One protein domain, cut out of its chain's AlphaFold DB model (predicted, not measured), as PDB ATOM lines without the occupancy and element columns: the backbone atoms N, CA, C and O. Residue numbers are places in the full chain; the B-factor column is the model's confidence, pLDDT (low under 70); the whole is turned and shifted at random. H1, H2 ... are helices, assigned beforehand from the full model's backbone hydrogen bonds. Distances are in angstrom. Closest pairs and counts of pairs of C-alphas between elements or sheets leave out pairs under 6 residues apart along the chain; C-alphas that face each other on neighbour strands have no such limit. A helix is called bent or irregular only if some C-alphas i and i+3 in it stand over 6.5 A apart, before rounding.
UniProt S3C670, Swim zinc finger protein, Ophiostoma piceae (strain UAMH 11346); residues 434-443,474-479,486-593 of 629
ATOM      1  N   ARG A 434     180.493 181.116 207.564       90.44
ATOM      2  CA  ARG A 434     181.745 180.604 208.143       90.44
ATOM      3  C   ARG A 434     182.238 181.481 209.291       90.44
ATOM      4  O   ARG A 434     182.636 180.935 210.312       90.44
ATOM      5  N   ALA A 435     182.193 182.799 209.131       86.94
ATOM      6  CA  ALA A 435     182.607 183.742 210.161       86.94
ATOM      7  C   ALA A 435     181.755 183.585 211.430       86.94
ATOM      8  O   ALA A 435     182.313 183.465 212.518       86.94
ATOM      9  N   ALA A 436     180.431 183.476 211.283       86.62
ATOM     10  CA  ALA A 436     179.515 183.213 212.394       86.62
ATOM     11  C   ALA A 436     179.842 181.891 213.121       86.62
ATOM     12  O   ALA A 436     179.802 181.825 214.346       86.62
ATOM     13  N   ARG A 437     180.255 180.844 212.385       84.75
ATOM     14  CA  ARG A 437     180.706 179.571 212.983       84.75
ATOM     15  C   ARG A 437     181.986 179.725 213.799       84.75
ATOM     16  O   ARG A 437     182.118 179.081 214.832       84.75
ATOM     17  N   THR A 438     182.944 180.514 213.315       86.69
ATOM     18  CA  THR A 438     184.244 180.675 213.982       86.69
ATOM     19  C   THR A 438     184.166 181.546 215.227       86.69
ATOM     20  O   THR A 438     184.911 181.305 216.167       86.69
ATOM     21  N   THR A 439     183.272 182.537 215.248       84.94
ATOM     22  CA  THR A 439     183.118 183.439 216.397       84.94
ATOM     23  C   THR A 439     182.321 182.813 217.536       84.94
ATOM     24  O   THR A 439     182.413 183.292 218.658       84.94
ATOM     25  N   GLY A 440     181.530 181.764 217.277       76.31
ATOM     26  CA  GLY A 440     180.704 181.084 218.285       76.31
ATOM     27  C   GLY A 440     179.503 181.898 218.780       76.31
ATOM     28  O   GLY A 440     178.536 181.319 219.266       76.31
ATOM     29  N   GLU A 441     179.524 183.219 218.615       72.69
ATOM     30  CA  GLU A 441     178.388 184.084 218.896       72.69
ATOM     31  C   GLU A 441     177.350 184.025 217.766       72.69
ATOM     32  O   GLU A 441     177.732 184.086 216.587       72.69
ATOM     33  N   PRO A 442     176.045 183.933 218.094       65.94
ATOM     34  CA  PRO A 442     174.971 184.070 217.122       65.94
ATOM     35  C   PRO A 442     175.020 185.489 216.566       65.94
ATOM     36  O   PRO A 442     174.458 186.432 217.123       65.94
ATOM     37  N   ARG A 443     175.754 185.644 215.468       65.94
ATOM     38  CA  ARG A 443     175.899 186.917 214.789       65.94
ATOM     39  C   ARG A 443     174.549 187.233 214.160       65.94
ATOM     40  O   ARG A 443     174.119 186.577 213.209       65.94
ATOM     41  N   CYS A 474     168.066 184.987 178.417       84.06
ATOM     42  CA  CYS A 474     169.105 184.931 177.384       84.06
ATOM     43  C   CYS A 474     168.714 183.997 176.228       84.06
ATOM     44  O   CYS A 474     169.036 184.275 175.076       84.06
ATOM     45  N   LEU A 475     167.994 182.910 176.518       80.56
ATOM     46  CA  LEU A 475     167.506 181.970 175.508       80.56
ATOM     47  C   LEU A 475     166.274 182.485 174.754       80.56
ATOM     48  O   LEU A 475     166.133 182.217 173.563       80.56
ATOM     49  N   SER A 476     165.390 183.229 175.421       77.75
ATOM     50  CA  SER A 476     164.159 183.755 174.814       77.75
ATOM     51  C   SER A 476     164.397 185.024 173.992       77.75
ATOM     52  O   SER A 476     163.725 185.228 172.983       77.75
ATOM     53  N   GLY A 477     165.377 185.848 174.382       67.31
ATOM     54  CA  GLY A 477     165.736 187.090 173.690       67.31
ATOM     55  C   GLY A 477     166.350 186.891 172.300       67.31
ATOM     56  O   GLY A 477     166.321 187.808 171.488       67.31
ATOM     57  N   ALA A 478     166.822 185.685 171.968       59.94
ATOM     58  CA  ALA A 478     167.425 185.366 170.670       59.94
ATOM     59  C   ALA A 478     166.421 185.298 169.492       59.94
ATOM     60  O   ALA A 478     166.781 184.890 168.390       59.94
ATOM     61  N   ARG A 479     165.146 185.662 169.697       52.94
ATOM     62  CA  ARG A 479     164.095 185.571 168.665       52.94
ATOM     63  C   ARG A 479     164.153 186.669 167.597       52.94
ATOM     64  O   ARG A 479     163.528 186.500 166.555       52.94
ATOM     65  N   PRO A 486     175.208 184.576 171.869       60.19
ATOM     66  CA  PRO A 486     175.033 185.023 173.250       60.19
ATOM     67  C   PRO A 486     174.556 183.905 174.194       60.19
ATOM     68  O   PRO A 486     174.792 183.963 175.399       60.19
ATOM     69  N   ALA A 487     173.959 182.834 173.664       71.62
ATOM     70  CA  ALA A 487     173.516 181.703 174.476       71.62
ATOM     71  C   ALA A 487     174.683 180.877 175.053       71.62
ATOM     72  O   ALA A 487     174.555 180.312 176.138       71.62
ATOM     73  N   SER A 488     175.823 180.791 174.355       87.00
ATOM     74  CA  SER A 488     176.914 179.888 174.750       87.00
ATOM     75  C   SER A 488     177.699 180.405 175.957       87.00
ATOM     76  O   SER A 488     177.882 179.662 176.922       87.00
ATOM     77  N   TRP A 489     178.105 181.682 175.958       88.69
ATOM     78  CA  TRP A 489     178.831 182.261 177.094       88.69
ATOM     79  C   TRP A 489     177.950 182.321 178.347       88.69
ATOM     80  O   TRP A 489     178.431 182.023 179.439       88.69
ATOM     81  N   ALA A 490     176.653 182.620 178.190       91.31
ATOM     82  CA  ALA A 490     175.704 182.674 179.298       91.31
ATOM     83  C   ALA A 490     175.514 181.290 179.935       91.31
ATOM     84  O   ALA A 490     175.593 181.152 181.154       91.31
ATOM     85  N   LYS A 491     175.354 180.239 179.118       92.94
ATOM     86  CA  LYS A 491     175.324 178.850 179.605       92.94
ATOM     87  C   LYS A 491     176.627 178.454 180.292       92.94
ATOM     88  O   LYS A 491     176.583 177.827 181.347       92.94
ATOM     89  N   ALA A 492     177.776 178.835 179.735       93.06
ATOM     90  CA  ALA A 492     179.068 178.569 180.354       93.06
ATOM     91  C   ALA A 492     179.219 179.304 181.701       93.06
ATOM     92  O   ALA A 492     179.663 178.696 182.671       93.06
ATOM     93  N   GLY A 493     178.824 180.578 181.796       93.19
ATOM     94  CA  GLY A 493     178.802 181.356 183.043       93.19
ATOM     95  C   GLY A 493     177.877 180.763 184.099       93.19
ATOM     96  O   GLY A 493     178.297 180.537 185.236       93.19
ATOM     97  N   ALA A 494     176.657 180.399 183.711       95.56
ATOM     98  CA  ALA A 494     175.713 179.719 184.587       95.56
ATOM     99  C   ALA A 494     176.258 178.376 185.092       95.56
ATOM    100  O   ALA A 494     176.254 178.127 186.297       95.56
ATOM    101  N   ALA A 495     176.782 177.531 184.195       96.12
ATOM    102  CA  ALA A 495     177.380 176.250 184.558       96.12
ATOM    103  C   ALA A 495     178.529 176.432 185.557       96.12
ATOM    104  O   ALA A 495     178.575 175.735 186.571       96.12
ATOM    105  N   ARG A 496     179.415 177.411 185.334       95.31
ATOM    106  CA  ARG A 496     180.499 177.747 186.271       95.31
ATOM    107  C   ARG A 496     179.970 178.119 187.650       95.31
ATOM    108  O   ARG A 496     180.408 177.524 188.636       95.31
ATOM    109  N   ALA A 497     179.011 179.042 187.722       96.50
ATOM    110  CA  ALA A 497     178.424 179.479 188.983       96.50
ATOM    111  C   ALA A 497     177.750 178.313 189.729       96.50
ATOM    112  O   ALA A 497     178.013 178.106 190.917       96.50
ATOM    113  N   ILE A 498     176.953 177.492 189.034       96.88
ATOM    114  CA  ILE A 498     176.283 176.308 189.600       96.88
ATOM    115  C   ILE A 498     177.306 175.308 190.143       96.88
ATOM    116  O   ILE A 498     177.221 174.878 191.296       96.88
ATOM    117  N   LEU A 499     178.313 174.952 189.346       96.69
ATOM    118  CA  LEU A 499     179.320 173.967 189.736       96.69
ATOM    119  C   LEU A 499     180.218 174.468 190.857       96.69
ATOM    120  O   LEU A 499     180.627 173.674 191.713       96.69
ATOM    121  N   TRP A 500     180.514 175.766 190.880       96.75
ATOM    122  CA  TRP A 500     181.198 176.396 191.995       96.75
ATOM    123  C   TRP A 500     180.361 176.279 193.273       96.75
ATOM    124  O   TRP A 500     180.883 175.790 194.278       96.75
ATOM    125  N   MET A 501     179.065 176.616 193.228       96.44
ATOM    126  CA  MET A 501     178.160 176.509 194.380       96.44
ATOM    127  C   MET A 501     178.094 175.073 194.902       96.44
ATOM    128  O   MET A 501     178.344 174.829 196.085       96.44
ATOM    129  N   MET A 502     177.859 174.101 194.015       96.50
ATOM    130  CA  MET A 502     177.867 172.680 194.371       96.50
ATOM    131  C   MET A 502     179.210 172.273 194.985       96.50
ATOM    132  O   MET A 502     179.250 171.646 196.041       96.50
ATOM    133  N   THR A 503     180.333 172.659 194.376       96.88
ATOM    134  CA  THR A 503     181.669 172.336 194.896       96.88
ATOM    135  C   THR A 503     181.887 172.938 196.282       96.88
ATOM    136  O   THR A 503     182.390 172.244 197.170       96.88
ATOM    137  N   ALA A 504     181.513 174.200 196.493       95.81
ATOM    138  CA  ALA A 504     181.656 174.894 197.765       95.81
ATOM    139  C   ALA A 504     180.841 174.200 198.865       95.81
ATOM    140  O   ALA A 504     181.401 173.865 199.913       95.81
ATOM    141  N   ILE A 505     179.569 173.893 198.601       94.81
ATOM    142  CA  ILE A 505     178.669 173.222 199.548       94.81
ATOM    143  C   ILE A 505     179.191 171.818 199.886       94.81
ATOM    144  O   ILE A 505     179.417 171.499 201.053       94.81
ATOM    145  N   VAL A 506     179.482 171.010 198.862       94.81
ATOM    146  CA  VAL A 506     179.917 169.608 198.991       94.81
ATOM    147  C   VAL A 506     181.295 169.470 199.647       94.81
ATOM    148  O   VAL A 506     181.601 168.429 200.225       94.81
ATOM    149  N   SER A 507     182.157 170.483 199.547       93.81
ATOM    150  CA  SER A 507     183.547 170.375 200.023       93.81
ATOM    151  C   SER A 507     183.795 171.097 201.339       93.81
ATOM    152  O   SER A 507     184.607 170.635 202.132       93.81
ATOM    153  N   LYS A 508     183.141 172.244 201.559       90.69
ATOM    154  CA  LYS A 508     183.432 173.132 202.695       90.69
ATOM    155  C   LYS A 508     182.324 173.144 203.749       90.69
ATOM    156  O   LYS A 508     182.590 173.547 204.877       90.69
ATOM    157  N   HIS A 509     181.110 172.700 203.414       89.06
ATOM    158  CA  HIS A 509     179.934 172.835 204.282       89.06
ATOM    159  C   HIS A 509     179.261 171.496 204.631       89.06
ATOM    160  O   HIS A 509     178.070 171.464 204.911       89.06
ATOM    161  N   THR A 510     180.034 170.406 204.667       84.94
ATOM    162  CA  THR A 510     179.567 169.054 205.039       84.94
ATOM    163  C   THR A 510     179.479 168.807 206.539       84.94
ATOM    164  O   THR A 510     178.834 167.852 206.964       84.94
ATOM    165  N   ARG A 511     180.148 169.633 207.349       80.75
ATOM    166  CA  ARG A 511     180.150 169.513 208.810       80.75
ATOM    167  C   ARG A 511     178.971 170.271 209.416       80.75
ATOM    168  O   ARG A 511     178.691 171.397 208.991       80.75
ATOM    169  N   ASP A 512     178.361 169.667 210.435       76.62
ATOM    170  CA  ASP A 512     177.350 170.301 211.282       76.62
ATOM    171  C   ASP A 512     177.931 171.580 211.900       76.62
ATOM    172  O   ASP A 512     178.971 171.558 212.560       76.62
ATOM    173  N   ALA A 513     177.268 172.704 211.653       63.75
ATOM    174  CA  ALA A 513     177.487 173.961 212.344       63.75
ATOM    175  C   ALA A 513     176.431 174.130 213.432       63.75
ATOM    176  O   ALA A 513     175.275 173.785 213.237       63.75
ATOM    177  N   HIS A 514     176.843 174.588 214.605       60.72
ATOM    178  CA  HIS A 514     176.018 174.603 215.812       60.72
ATOM    179  C   HIS A 514     174.738 175.467 215.728       60.72
ATOM    180  O   HIS A 514     174.573 176.262 214.809       60.72
ATOM    181  N   ALA A 515     173.889 175.288 216.754       55.59
ATOM    182  CA  ALA A 515     172.547 175.837 217.004       55.59
ATOM    183  C   ALA A 515     171.485 175.509 215.932       55.59
ATOM    184  O   ALA A 515     171.436 176.088 214.856       55.59
ATOM    185  N   GLY A 516     170.613 174.559 216.266       60.00
ATOM    186  CA  GLY A 516     169.504 174.083 215.440       60.00
ATOM    187  C   GLY A 516     168.934 172.808 216.060       60.00
ATOM    188  O   GLY A 516     169.693 172.022 216.636       60.00
ATOM    189  N   ALA A 517     167.613 172.627 216.008       70.75
ATOM    190  CA  ALA A 517     166.958 171.471 216.625       70.75
ATOM    191  C   ALA A 517     167.243 170.178 215.845       70.75
ATOM    192  O   ALA A 517     167.372 169.108 216.441       70.75
ATOM    193  N   SER A 518     167.386 170.285 214.520       79.75
ATOM    194  CA  SER A 518     167.642 169.161 213.622       79.75
ATOM    195  C   SER A 518     169.042 169.207 212.994       79.75
ATOM    196  O   SER A 518     169.714 170.239 212.963       79.75
ATOM    197  N   GLN A 519     169.494 168.070 212.457       79.69
ATOM    198  CA  GLN A 519     170.719 168.005 211.653       79.69
ATOM    199  C   GLN A 519     170.627 168.893 210.397       79.69
ATOM    200  O   GLN A 519     171.628 169.491 210.001       79.69
ATOM    201  N   ASP A 520     169.430 169.040 209.826       75.81
ATOM    202  CA  ASP A 520     169.163 169.870 208.644       75.81
ATOM    203  C   ASP A 520     169.329 171.369 208.938       75.81
ATOM    204  O   ASP A 520     169.787 172.130 208.085       75.81
ATOM    205  N   ASP A 521     169.021 171.807 210.159       78.12
ATOM    206  CA  ASP A 521     169.208 173.205 210.581       78.12
ATOM    207  C   ASP A 521     170.680 173.545 210.817       78.12
ATOM    208  O   ASP A 521     171.108 174.689 210.670       78.12
ATOM    209  N   ARG A 522     171.471 172.528 211.159       83.69
ATOM    210  CA  ARG A 522     172.897 172.654 211.468       83.69
ATOM    211  C   ARG A 522     173.776 172.505 210.232       83.69
ATOM    212  O   ARG A 522     174.896 173.019 210.188       83.69
ATOM    213  N   ASN A 523     173.311 171.787 209.213       89.81
ATOM    214  CA  ASN A 523     174.151 171.346 208.110       89.81
ATOM    215  C   ASN A 523     173.618 171.807 206.751       89.81
ATOM    216  O   ASN A 523     172.689 171.230 206.189       89.81
ATOM    217  N   LEU A 524     174.285 172.815 206.179       92.50
ATOM    218  CA  LEU A 524     173.942 173.359 204.864       92.50
ATOM    219  C   LEU A 524     173.974 172.287 203.763       92.50
ATOM    220  O   LEU A 524     173.125 172.307 202.878       92.50
ATOM    221  N   TYR A 525     174.917 171.338 203.811       93.69
ATOM    222  CA  TYR A 525     174.947 170.236 202.849       93.69
ATOM    223  C   TYR A 525     173.702 169.352 202.971       93.69
ATOM    224  O   TYR A 525     173.106 169.020 201.948       93.69
ATOM    225  N   GLN A 526     173.280 169.000 204.192       90.88
ATOM    226  CA  GLN A 526     172.080 168.176 204.385       90.88
ATOM    227  C   GLN A 526     170.813 168.888 203.917       90.88
ATOM    228  O   GLN A 526     169.987 168.268 203.257       90.88
ATOM    229  N   ARG A 527     170.720 170.199 204.166       89.69
ATOM    230  CA  ARG A 527     169.574 171.019 203.760       89.69
ATOM    231  C   ARG A 527     169.471 171.233 202.249       89.69
ATOM    232  O   ARG A 527     168.369 171.297 201.717       89.69
ATOM    233  N   VAL A 528     170.603 171.388 201.559       90.56
ATOM    234  CA  VAL A 528     170.607 171.683 200.115       90.56
ATOM    235  C   VAL A 528     170.670 170.412 199.266       90.56
ATOM    236  O   VAL A 528     170.014 170.353 198.239       90.56
ATOM    237  N   ILE A 529     171.457 169.403 199.649       90.12
ATOM    238  CA  ILE A 529     171.718 168.201 198.825       90.12
ATOM    239  C   ILE A 529     171.281 166.911 199.532       90.12
ATOM    240  O   ILE A 529     170.894 165.942 198.876       90.12
ATOM    241  N   GLY A 530     171.408 166.865 200.857       82.19
ATOM    242  CA  GLY A 530     171.224 165.653 201.644       82.19
ATOM    243  C   GLY A 530     169.769 165.274 201.916       82.19
ATOM    244  O   GLY A 530     168.867 165.534 201.122       82.19
ATOM    245  N   ASN A 531     169.559 164.546 203.014       70.69
ATOM    246  CA  ASN A 531     168.344 163.761 203.255       70.69
ATOM    247  C   ASN A 531     167.230 164.523 203.988       70.69
ATOM    248  O   ASN A 531     166.472 163.910 204.740       70.69
ATOM    249  N   SER A 532     167.124 165.840 203.800       64.25
ATOM    250  CA  SER A 532     166.084 166.613 204.473       64.25
ATOM    251  C   SER A 532     164.703 166.162 203.988       64.25
ATOM    252  O   SER A 532     164.316 166.398 202.839       64.25
ATOM    253  N   GLY A 533     163.957 165.483 204.866       60.03
ATOM    254  CA  GLY A 533     162.594 164.997 204.614       60.03
ATOM    255  C   GLY A 533     161.563 166.120 204.446       60.03
ATOM    256  O   GLY A 533     160.427 165.869 204.052       60.03
ATOM    257  N   HIS A 534     161.967 167.363 204.705       58.31
ATOM    258  CA  HIS A 534     161.169 168.557 204.481       58.31
ATOM    259  C   HIS A 534     161.232 168.945 202.997       58.31
ATOM    260  O   HIS A 534     162.209 169.525 202.537       58.31
ATOM    261  N   SER A 535     160.186 168.572 202.255       51.03
ATOM    262  CA  SER A 535     159.752 169.165 200.980       51.03
ATOM    263  C   SER A 535     160.867 169.637 200.019       51.03
ATOM    264  O   SER A 535     161.130 170.825 199.873       51.03
ATOM    265  N   GLY A 536     161.537 168.675 199.381       53.03
ATOM    266  CA  GLY A 536     161.848 168.597 197.937       53.03
ATOM    267  C   GLY A 536     162.182 169.808 197.042       53.03
ATOM    268  O   GLY A 536     162.132 169.615 195.839       53.03
ATOM    269  N   THR A 537     162.497 171.020 197.505       62.47
ATOM    270  CA  THR A 537     162.616 172.168 196.569       62.47
ATOM    271  C   THR A 537     164.045 172.620 196.277       62.47
ATOM    272  O   THR A 537     164.364 172.961 195.142       62.47
ATOM    273  N   SER A 538     164.946 172.620 197.264       66.44
ATOM    274  CA  SER A 538     166.253 173.285 197.090       66.44
ATOM    275  C   SER A 538     167.272 172.461 196.298       66.44
ATOM    276  O   SER A 538     167.939 172.993 195.410       66.44
ATOM    277  N   GLY A 539     167.405 171.169 196.604       75.00
ATOM    278  CA  GLY A 539     168.353 170.297 195.904       75.00
ATOM    279  C   GLY A 539     167.950 170.024 194.465       75.00
ATOM    280  O   GLY A 539     168.803 170.008 193.577       75.00
ATOM    281  N   ASP A 540     166.649 169.880 194.231       86.81
ATOM    282  CA  ASP A 540     166.117 169.662 192.896       86.81
ATOM    283  C   ASP A 540     166.376 170.879 192.005       86.81
ATOM    284  O   ASP A 540     166.930 170.691 190.927       86.81
ATOM    285  N   ALA A 541     166.198 172.107 192.512       89.31
ATOM    286  CA  ALA A 541     166.514 173.330 191.768       89.31
ATOM    287  C   ALA A 541     167.968 173.382 191.247       89.31
ATOM    288  O   ALA A 541     168.209 173.823 190.124       89.31
ATOM    289  N   LEU A 542     168.959 172.912 192.023       93.75
ATOM    290  CA  LEU A 542     170.355 172.841 191.557       93.75
ATOM    291  C   LEU A 542     170.529 171.855 190.396       93.75
ATOM    292  O   LEU A 542     171.325 172.108 189.492       93.75
ATOM    293  N   LEU A 543     169.813 170.730 190.430       95.31
ATOM    294  CA  LEU A 543     169.845 169.738 189.358       95.31
ATOM    295  C   LEU A 543     169.047 170.192 188.138       95.31
ATOM    296  O   LEU A 543     169.504 169.950 187.029       95.31
ATOM    297  N   ASP A 544     167.917 170.875 188.327       93.69
ATOM    298  CA  ASP A 544     167.175 171.567 187.267       93.69
ATOM    299  C   ASP A 544     168.082 172.564 186.541       93.69
ATOM    300  O   ASP A 544     168.189 172.545 185.313       93.69
ATOM    301  N   ALA A 545     168.818 173.375 187.304       94.19
ATOM    302  CA  ALA A 545     169.746 174.341 186.740       94.19
ATOM    303  C   ALA A 545     170.935 173.693 186.033       94.19
ATOM    304  O   ALA A 545     171.340 174.153 184.966       94.19
ATOM    305  N   LEU A 546     171.474 172.604 186.585       96.38
ATOM    306  CA  LEU A 546     172.533 171.843 185.928       96.38
ATOM    307  C   LEU A 546     172.034 171.157 184.646       96.38
ATOM    308  O   LEU A 546     172.771 171.077 183.665       96.38
ATOM    309  N   ASP A 547     170.789 170.683 184.633       95.88
ATOM    310  CA  ASP A 547     170.178 170.080 183.452       95.88
ATOM    311  C   ASP A 547     169.952 171.110 182.343       95.88
ATOM    312  O   ASP A 547     170.176 170.816 181.172       95.88
ATOM    313  N   ALA A 548     169.614 172.354 182.684       94.38
ATOM    314  CA  ALA A 548     169.497 173.439 181.709       94.38
ATOM    315  C   ALA A 548     170.817 173.757 180.973       94.38
ATOM    316  O   ALA A 548     170.794 174.331 179.883       94.38
ATOM    317  N   VAL A 549     171.963 173.353 181.538       95.62
ATOM    318  CA  VAL A 549     173.313 173.575 180.989       95.62
ATOM    319  C   VAL A 549     174.056 172.270 180.665       95.62
ATOM    320  O   VAL A 549     175.285 172.244 180.592       95.62
ATOM    321  N   HIS A 550     173.337 171.162 180.454       95.12
ATOM    322  CA  HIS A 550     173.936 169.846 180.177       95.12
ATOM    323  C   HIS A 550     174.718 169.768 178.849       95.12
ATOM    324  O   HIS A 550     175.454 168.811 178.614       95.12
ATOM    325  N   ASP A 551     174.574 170.750 177.963       93.62
ATOM    326  CA  ASP A 551     175.358 170.861 176.732       93.62
ATOM    327  C   ASP A 551     176.782 171.398 176.970       93.62
ATOM    328  O   ASP A 551     177.638 171.278 176.094       93.62
ATOM    329  N   GLN A 552     177.077 171.919 178.168       95.44
ATOM    330  CA  GLN A 552     178.396 172.425 178.554       95.44
ATOM    331  C   GLN A 552     179.365 171.283 178.923       95.44
ATOM    332  O   GLN A 552     179.806 171.130 180.069       95.44
ATOM    333  N   VAL A 553     179.698 170.447 177.935       95.50
ATOM    334  CA  VAL A 553     180.505 169.219 178.088       95.50
ATOM    335  C   VAL A 553     181.915 169.455 178.636       95.50
ATOM    336  O   VAL A 553     182.490 168.549 179.244       95.50
ATOM    337  N   GLN A 554     182.459 170.668 178.504       94.94
ATOM    338  CA  GLN A 554     183.753 171.050 179.072       94.94
ATOM    339  C   GLN A 554     183.804 170.891 180.602       94.94
ATOM    340  O   GLN A 554     184.872 170.648 181.165       94.94
ATOM    341  N   PHE A 555     182.653 170.937 181.282       96.50
ATOM    342  CA  PHE A 555     182.571 170.782 182.737       96.50
ATOM    343  C   PHE A 555     182.306 169.349 183.219       96.50
ATOM    344  O   PHE A 555     182.237 169.107 184.428       96.50
ATOM    345  N   LEU A 556     182.199 168.370 182.315       97.25
ATOM    346  CA  LEU A 556     181.859 166.983 182.654       97.25
ATOM    347  C   LEU A 556     182.763 166.397 183.755       97.25
ATOM    348  O   LEU A 556     182.280 165.804 184.720       97.25
ATOM    349  N   SER A 557     184.079 166.614 183.661       97.38
ATOM    350  CA  SER A 557     185.047 166.107 184.646       97.38
ATOM    351  C   SER A 557     184.835 166.691 186.053       97.38
ATOM    352  O   SER A 557     185.063 166.010 187.063       97.38
ATOM    353  N   GLN A 558     184.375 167.944 186.135       96.88
ATOM    354  CA  GLN A 558     184.061 168.623 187.387       96.88
ATOM    355  C   GLN A 558     182.773 168.067 187.995       96.88
ATOM    356  O   GLN A 558     182.772 167.748 189.187       96.88
ATOM    357  N   VAL A 559     181.725 167.854 187.191       97.81
ATOM    358  CA  VAL A 559     180.472 167.219 187.638       97.81
ATOM    359  C   VAL A 559     180.743 165.817 188.190       97.81
ATOM    360  O   VAL A 559     180.283 165.472 189.278       97.81
ATOM    361  N   GLU A 560     181.577 165.018 187.520       98.00
ATOM    362  CA  GLU A 560     181.962 163.687 188.007       98.00
ATOM    363  C   GLU A 560     182.746 163.739 189.327       98.00
ATOM    364  O   GLU A 560     182.592 162.875 190.198       98.00
ATOM    365  N   ARG A 561     183.598 164.757 189.505       97.88
ATOM    366  CA  ARG A 561     184.312 164.986 190.768       97.88
ATOM    367  C   ARG A 561     183.341 165.353 191.891       97.88
ATOM    368  O   ARG A 561     183.503 164.831 192.995       97.88
ATOM    369  N   ILE A 562     182.354 166.206 191.612       97.06
ATOM    370  CA  ILE A 562     181.293 166.583 192.553       97.06
ATOM    371  C   ILE A 562     180.476 165.345 192.938       97.06
ATOM    372  O   ILE A 562     180.374 165.047 194.127       97.06
ATOM    373  N   ARG A 563     180.019 164.552 191.961       97.19
ATOM    374  CA  ARG A 563     179.331 163.269 192.178       97.19
ATOM    375  C   ARG A 563     180.088 162.361 193.144       97.19
ATOM    376  O   ARG A 563     179.520 161.893 194.126       97.19
ATOM    377  N   ARG A 564     181.385 162.122 192.901       97.62
ATOM    378  CA  ARG A 564     182.211 161.267 193.777       97.62
ATOM    379  C   ARG A 564     182.296 161.798 195.208       97.62
ATOM    380  O   ARG A 564     182.449 161.007 196.132       97.62
ATOM    381  N   ARG A 565     182.246 163.119 195.404       96.31
ATOM    382  CA  ARG A 565     182.235 163.719 196.747       96.31
ATOM    383  C   ARG A 565     180.865 163.583 197.413       96.31
ATOM    384  O   ARG A 565     180.823 163.167 198.565       96.31
ATOM    385  N   ILE A 566     179.778 163.834 196.683       95.00
ATOM    386  CA  ILE A 566     178.397 163.619 197.154       95.00
ATOM    387  C   ILE A 566     178.215 162.168 197.626       95.00
ATOM    388  O   ILE A 566     177.737 161.933 198.731       95.00
ATOM    389  N   GLN A 567     178.724 161.199 196.857       95.00
ATOM    390  CA  GLN A 567     178.671 159.778 197.213       95.00
ATOM    391  C   GLN A 567     179.324 159.463 198.570       95.00
ATOM    392  O   GLN A 567     178.835 158.607 199.300       95.00
ATOM    393  N   ARG A 568     180.412 160.156 198.932       94.69
ATOM    394  CA  ARG A 568     181.099 159.955 200.221       94.69
ATOM    395  C   ARG A 568     180.396 160.634 201.390       94.69
ATOM    396  O   ARG A 568     180.506 160.156 202.510       94.69
ATOM    397  N   ASN A 569     179.719 161.749 201.135       91.06
ATOM    398  CA  ASN A 569     179.068 162.553 202.169       91.06
ATOM    399  C   ASN A 569     177.647 162.057 202.509       91.06
ATOM    400  O   ASN A 569     177.043 162.557 203.456       91.06
ATOM    401  N   GLY A 570     177.118 161.095 201.744       90.12
ATOM    402  CA  GLY A 570     175.731 160.634 201.828       90.12
ATOM    403  C   GLY A 570     174.791 161.502 200.989       90.12
ATOM    404  O   GLY A 570     174.998 162.707 200.848       90.12
ATOM    405  N   TYR A 571     173.775 160.886 200.388       89.81
ATOM    406  CA  TYR A 571     172.862 161.545 199.450       89.81
ATOM    407  C   TYR A 571     171.492 160.861 199.420       89.81
ATOM    408  O   TYR A 571     171.341 159.732 199.889       89.81
ATOM    409  N   ARG A 572     170.499 161.538 198.833       90.62
ATOM    410  CA  ARG A 572     169.191 160.953 198.507       90.62
ATOM    411  C   ARG A 572     169.265 160.197 197.191       90.62
ATOM    412  O   ARG A 572     169.691 160.762 196.188       90.62
ATOM    413  N   GLU A 573     168.812 158.950 197.173       90.88
ATOM    414  CA  GLU A 573     168.912 158.087 195.991       90.88
ATOM    415  C   GLU A 573     168.302 158.733 194.732       90.88
ATOM    416  O   GLU A 573     168.928 158.735 193.675       90.88
ATOM    417  N   SER A 574     167.152 159.407 194.862       91.56
ATOM    418  CA  SER A 574     166.513 160.149 193.764       91.56
ATOM    419  C   SER A 574     167.391 161.272 193.194       91.56
ATOM    420  O   SER A 574     167.473 161.437 191.977       91.56
ATOM    421  N   TYR A 575     168.089 162.016 194.057       93.06
ATOM    422  CA  TYR A 575     169.003 163.089 193.658       93.06
ATOM    423  C   TYR A 575     170.160 162.534 192.819       93.06
ATOM    424  O   TYR A 575     170.514 163.081 191.774       93.06
ATOM    425  N   MET A 576     170.737 161.410 193.251       95.62
ATOM    426  CA  MET A 576     171.862 160.798 192.546       95.62
ATOM    427  C   MET A 576     171.431 160.137 191.237       95.62
ATOM    428  O   MET A 576     172.116 160.289 190.231       95.62
ATOM    429  N   GLN A 577     170.262 159.498 191.189       96.19
ATOM    430  CA  GLN A 577     169.705 158.998 189.928       96.19
ATOM    431  C   GLN A 577     169.528 160.125 188.903       96.19
ATOM    432  O   GLN A 577     169.899 159.979 187.737       96.19
ATOM    433  N   ARG A 578     169.031 161.285 189.346       96.25
ATOM    434  CA  ARG A 578     168.853 162.459 188.489       96.25
ATOM    435  C   ARG A 578     170.186 163.039 188.003       96.25
ATOM    436  O   ARG A 578     170.341 163.273 186.805       96.25
ATOM    437  N   LEU A 579     171.164 163.204 188.894       97.12
ATOM    438  CA  LEU A 579     172.513 163.659 188.533       97.12
ATOM    439  C   LEU A 579     173.229 162.670 187.590       97.12
ATOM    440  O   LEU A 579     173.920 163.096 186.664       97.12
ATOM    441  N   ASP A 580     173.027 161.361 187.765       97.88
ATOM    442  CA  ASP A 580     173.518 160.341 186.831       97.88
ATOM    443  C   ASP A 580     172.863 160.452 185.451       97.88
ATOM    444  O   ASP A 580     173.557 160.342 184.436       97.88
ATOM    445  N   GLY A 581     171.564 160.751 185.395       97.94
ATOM    446  CA  GLY A 581     170.863 161.047 184.146       97.94
ATOM    447  C   GLY A 581     171.451 162.253 183.402       97.94
ATOM    448  O   GLY A 581     171.659 162.182 182.189       97.94
ATOM    449  N   ILE A 582     171.783 163.334 184.119       97.75
ATOM    450  CA  ILE A 582     172.439 164.519 183.538       97.75
ATOM    451  C   ILE A 582     173.828 164.150 182.993       97.75
ATOM    452  O   ILE A 582     174.144 164.449 181.843       97.75
ATOM    453  N   LEU A 583     174.645 163.430 183.770       98.06
ATOM    454  CA  LEU A 583     175.976 162.982 183.337       98.06
ATOM    455  C   LEU A 583     175.929 162.091 182.089       98.06
ATOM    456  O   LEU A 583     176.793 162.203 181.218       98.06
ATOM    457  N   GLN A 584     174.932 161.211 181.978       98.06
ATOM    458  CA  GLN A 584     174.729 160.395 180.781       98.06
ATOM    459  C   GLN A 584     174.407 161.256 179.553       98.06
ATOM    460  O   GLN A 584     174.963 161.002 178.484       98.06
ATOM    461  N   ARG A 585     173.577 162.302 179.700       97.31
ATOM    462  CA  ARG A 585     173.307 163.267 178.617       97.31
ATOM    463  C   ARG A 585     174.572 164.010 178.190       97.31
ATOM    464  O   ARG A 585     174.871 164.028 176.999       97.31
ATOM    465  N   MET A 586     175.350 164.532 179.141       97.25
ATOM    466  CA  MET A 586     176.621 165.214 178.851       97.25
ATOM    467  C   MET A 586     177.600 164.305 178.085       97.25
ATOM    468  O   MET A 586     178.204 164.728 177.102       97.25
ATOM    469  N   ARG A 587     177.742 163.035 178.499       97.38
ATOM    470  CA  ARG A 587     178.597 162.052 177.803       97.38
ATOM    471  C   ARG A 587     178.099 161.760 176.393       97.38
ATOM    472  O   ARG A 587     178.897 161.769 175.469       97.38
ATOM    473  N   LYS A 588     176.787 161.569 176.219       96.50
ATOM    474  CA  LYS A 588     176.186 161.327 174.902       96.50
ATOM    475  C   LYS A 588     176.447 162.482 173.930       96.50
ATOM    476  O   LYS A 588     176.719 162.221 172.765       96.50
ATOM    477  N   ILE A 589     176.383 163.732 174.395       95.25
ATOM    478  CA  ILE A 589     176.705 164.910 173.570       95.25
ATOM    479  C   ILE A 589     178.184 164.906 173.181       95.25
ATOM    480  O   ILE A 589     178.502 165.091 172.009       95.25
ATOM    481  N   ARG A 590     179.079 164.646 174.143       95.38
ATOM    482  CA  ARG A 590     180.521 164.565 173.885       95.38
ATOM    483  C   ARG A 590     180.843 163.485 172.849       95.38
ATOM    484  O   ARG A 590     181.488 163.778 171.853       95.38
ATOM    485  N   ASP A 591     180.334 162.275 173.051       94.50
ATOM    486  CA  ASP A 591     180.627 161.131 172.186       94.50
ATOM    487  C   ASP A 591     179.940 161.264 170.805       94.50
ATOM    488  O   ASP A 591     180.458 160.778 169.805       94.50
ATOM    489  N   GLY A 592     178.795 161.958 170.722       89.19
ATOM    490  CA  GLY A 592     178.093 162.242 169.464       89.19
ATOM    491  C   GLY A 592     178.722 163.357 168.621       89.19
ATOM    492  O   GLY A 592     178.510 163.394 167.411       89.19
ATOM    493  N   SER A 593     179.514 164.251 169.226       75.19
ATOM    494  CA  SER A 593     180.259 165.282 168.484       75.19
ATOM    495  C   SER A 593     181.447 164.725 167.688       75.19
ATOM    496  O   SER A 593     181.888 165.359 166.730       75.19
TER     497      SER A 593
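Overview. This is residues 434 to 443, 474 to 479 and 486 to 593 of the 629 residues of the protein "Swim zinc finger protein" of Ophiostoma piceae (strain UAMH 11346) (UniProt S3C670). H3, H6, H7 and H8 make an up-and-down bundle of four helices, with the small H4 and H5 at one end, H2 beside the start of H3 at the other, and H1 detached. The 124 printed residues include eight named helices, H1 to H8 in chain order, and no named strand: all helix. The elongated whole spans 51 by 30 by 25 A and is only just compact, close to loose, with a radius of gyration of the C-alphas of 16.4 A.

Along the chain. Find C-alpha 486 at (175.033, 185.023, 173.250); from there H3, residues 486 to 508, runs 32.8 A. H7, residues 553 to 569, 25.0 A, is irregular: C-alphas 554 and 557 are 7.6 A apart. H8, residues 573 to 593, runs 30.6 A to C-alpha 593 at (180.259, 165.282, 168.484). H6 is residues 538 to 548, H1 434 to 439, H2 474 to 479, H4 519 to 522 and H5 524 to 528.

Arrangement. Start at the hub, H3. It touches H7, the same way at a shallow tilt of 20 degrees; the closest C-alphas, Thr 503 and Ile 562, are 6.2 A apart. H7 and H8 form a hairpin, closest C-alphas Val 553 and Met 586, 5.6 A. H8 touches H6 with residues 575 to 582 alone, closest C-alphas Ile 582 and Asp 547, 6.0 A. H3 and H8 are apart. H1 touches no helix. Every O i to N i+4 pair is within hydrogen-bond range in H1, H5 and H8, against 18 of 19 in H3, 6 of 7 in H6, 10 of 13 in H7 and 0 of 2 in H2, where 0 of 3 O i to N i+3 pairs are; H4 is too short for an i+4 pair.

Size, cuts and confidence. Cuts leave 38.1 A between C-alphas 443 and 474 and 11.9 A between 479 and 486. Of the links printed whole, none is long. Look for pLDDT under 70 at 17 residues, among them 513 to 516 and 532 to 538.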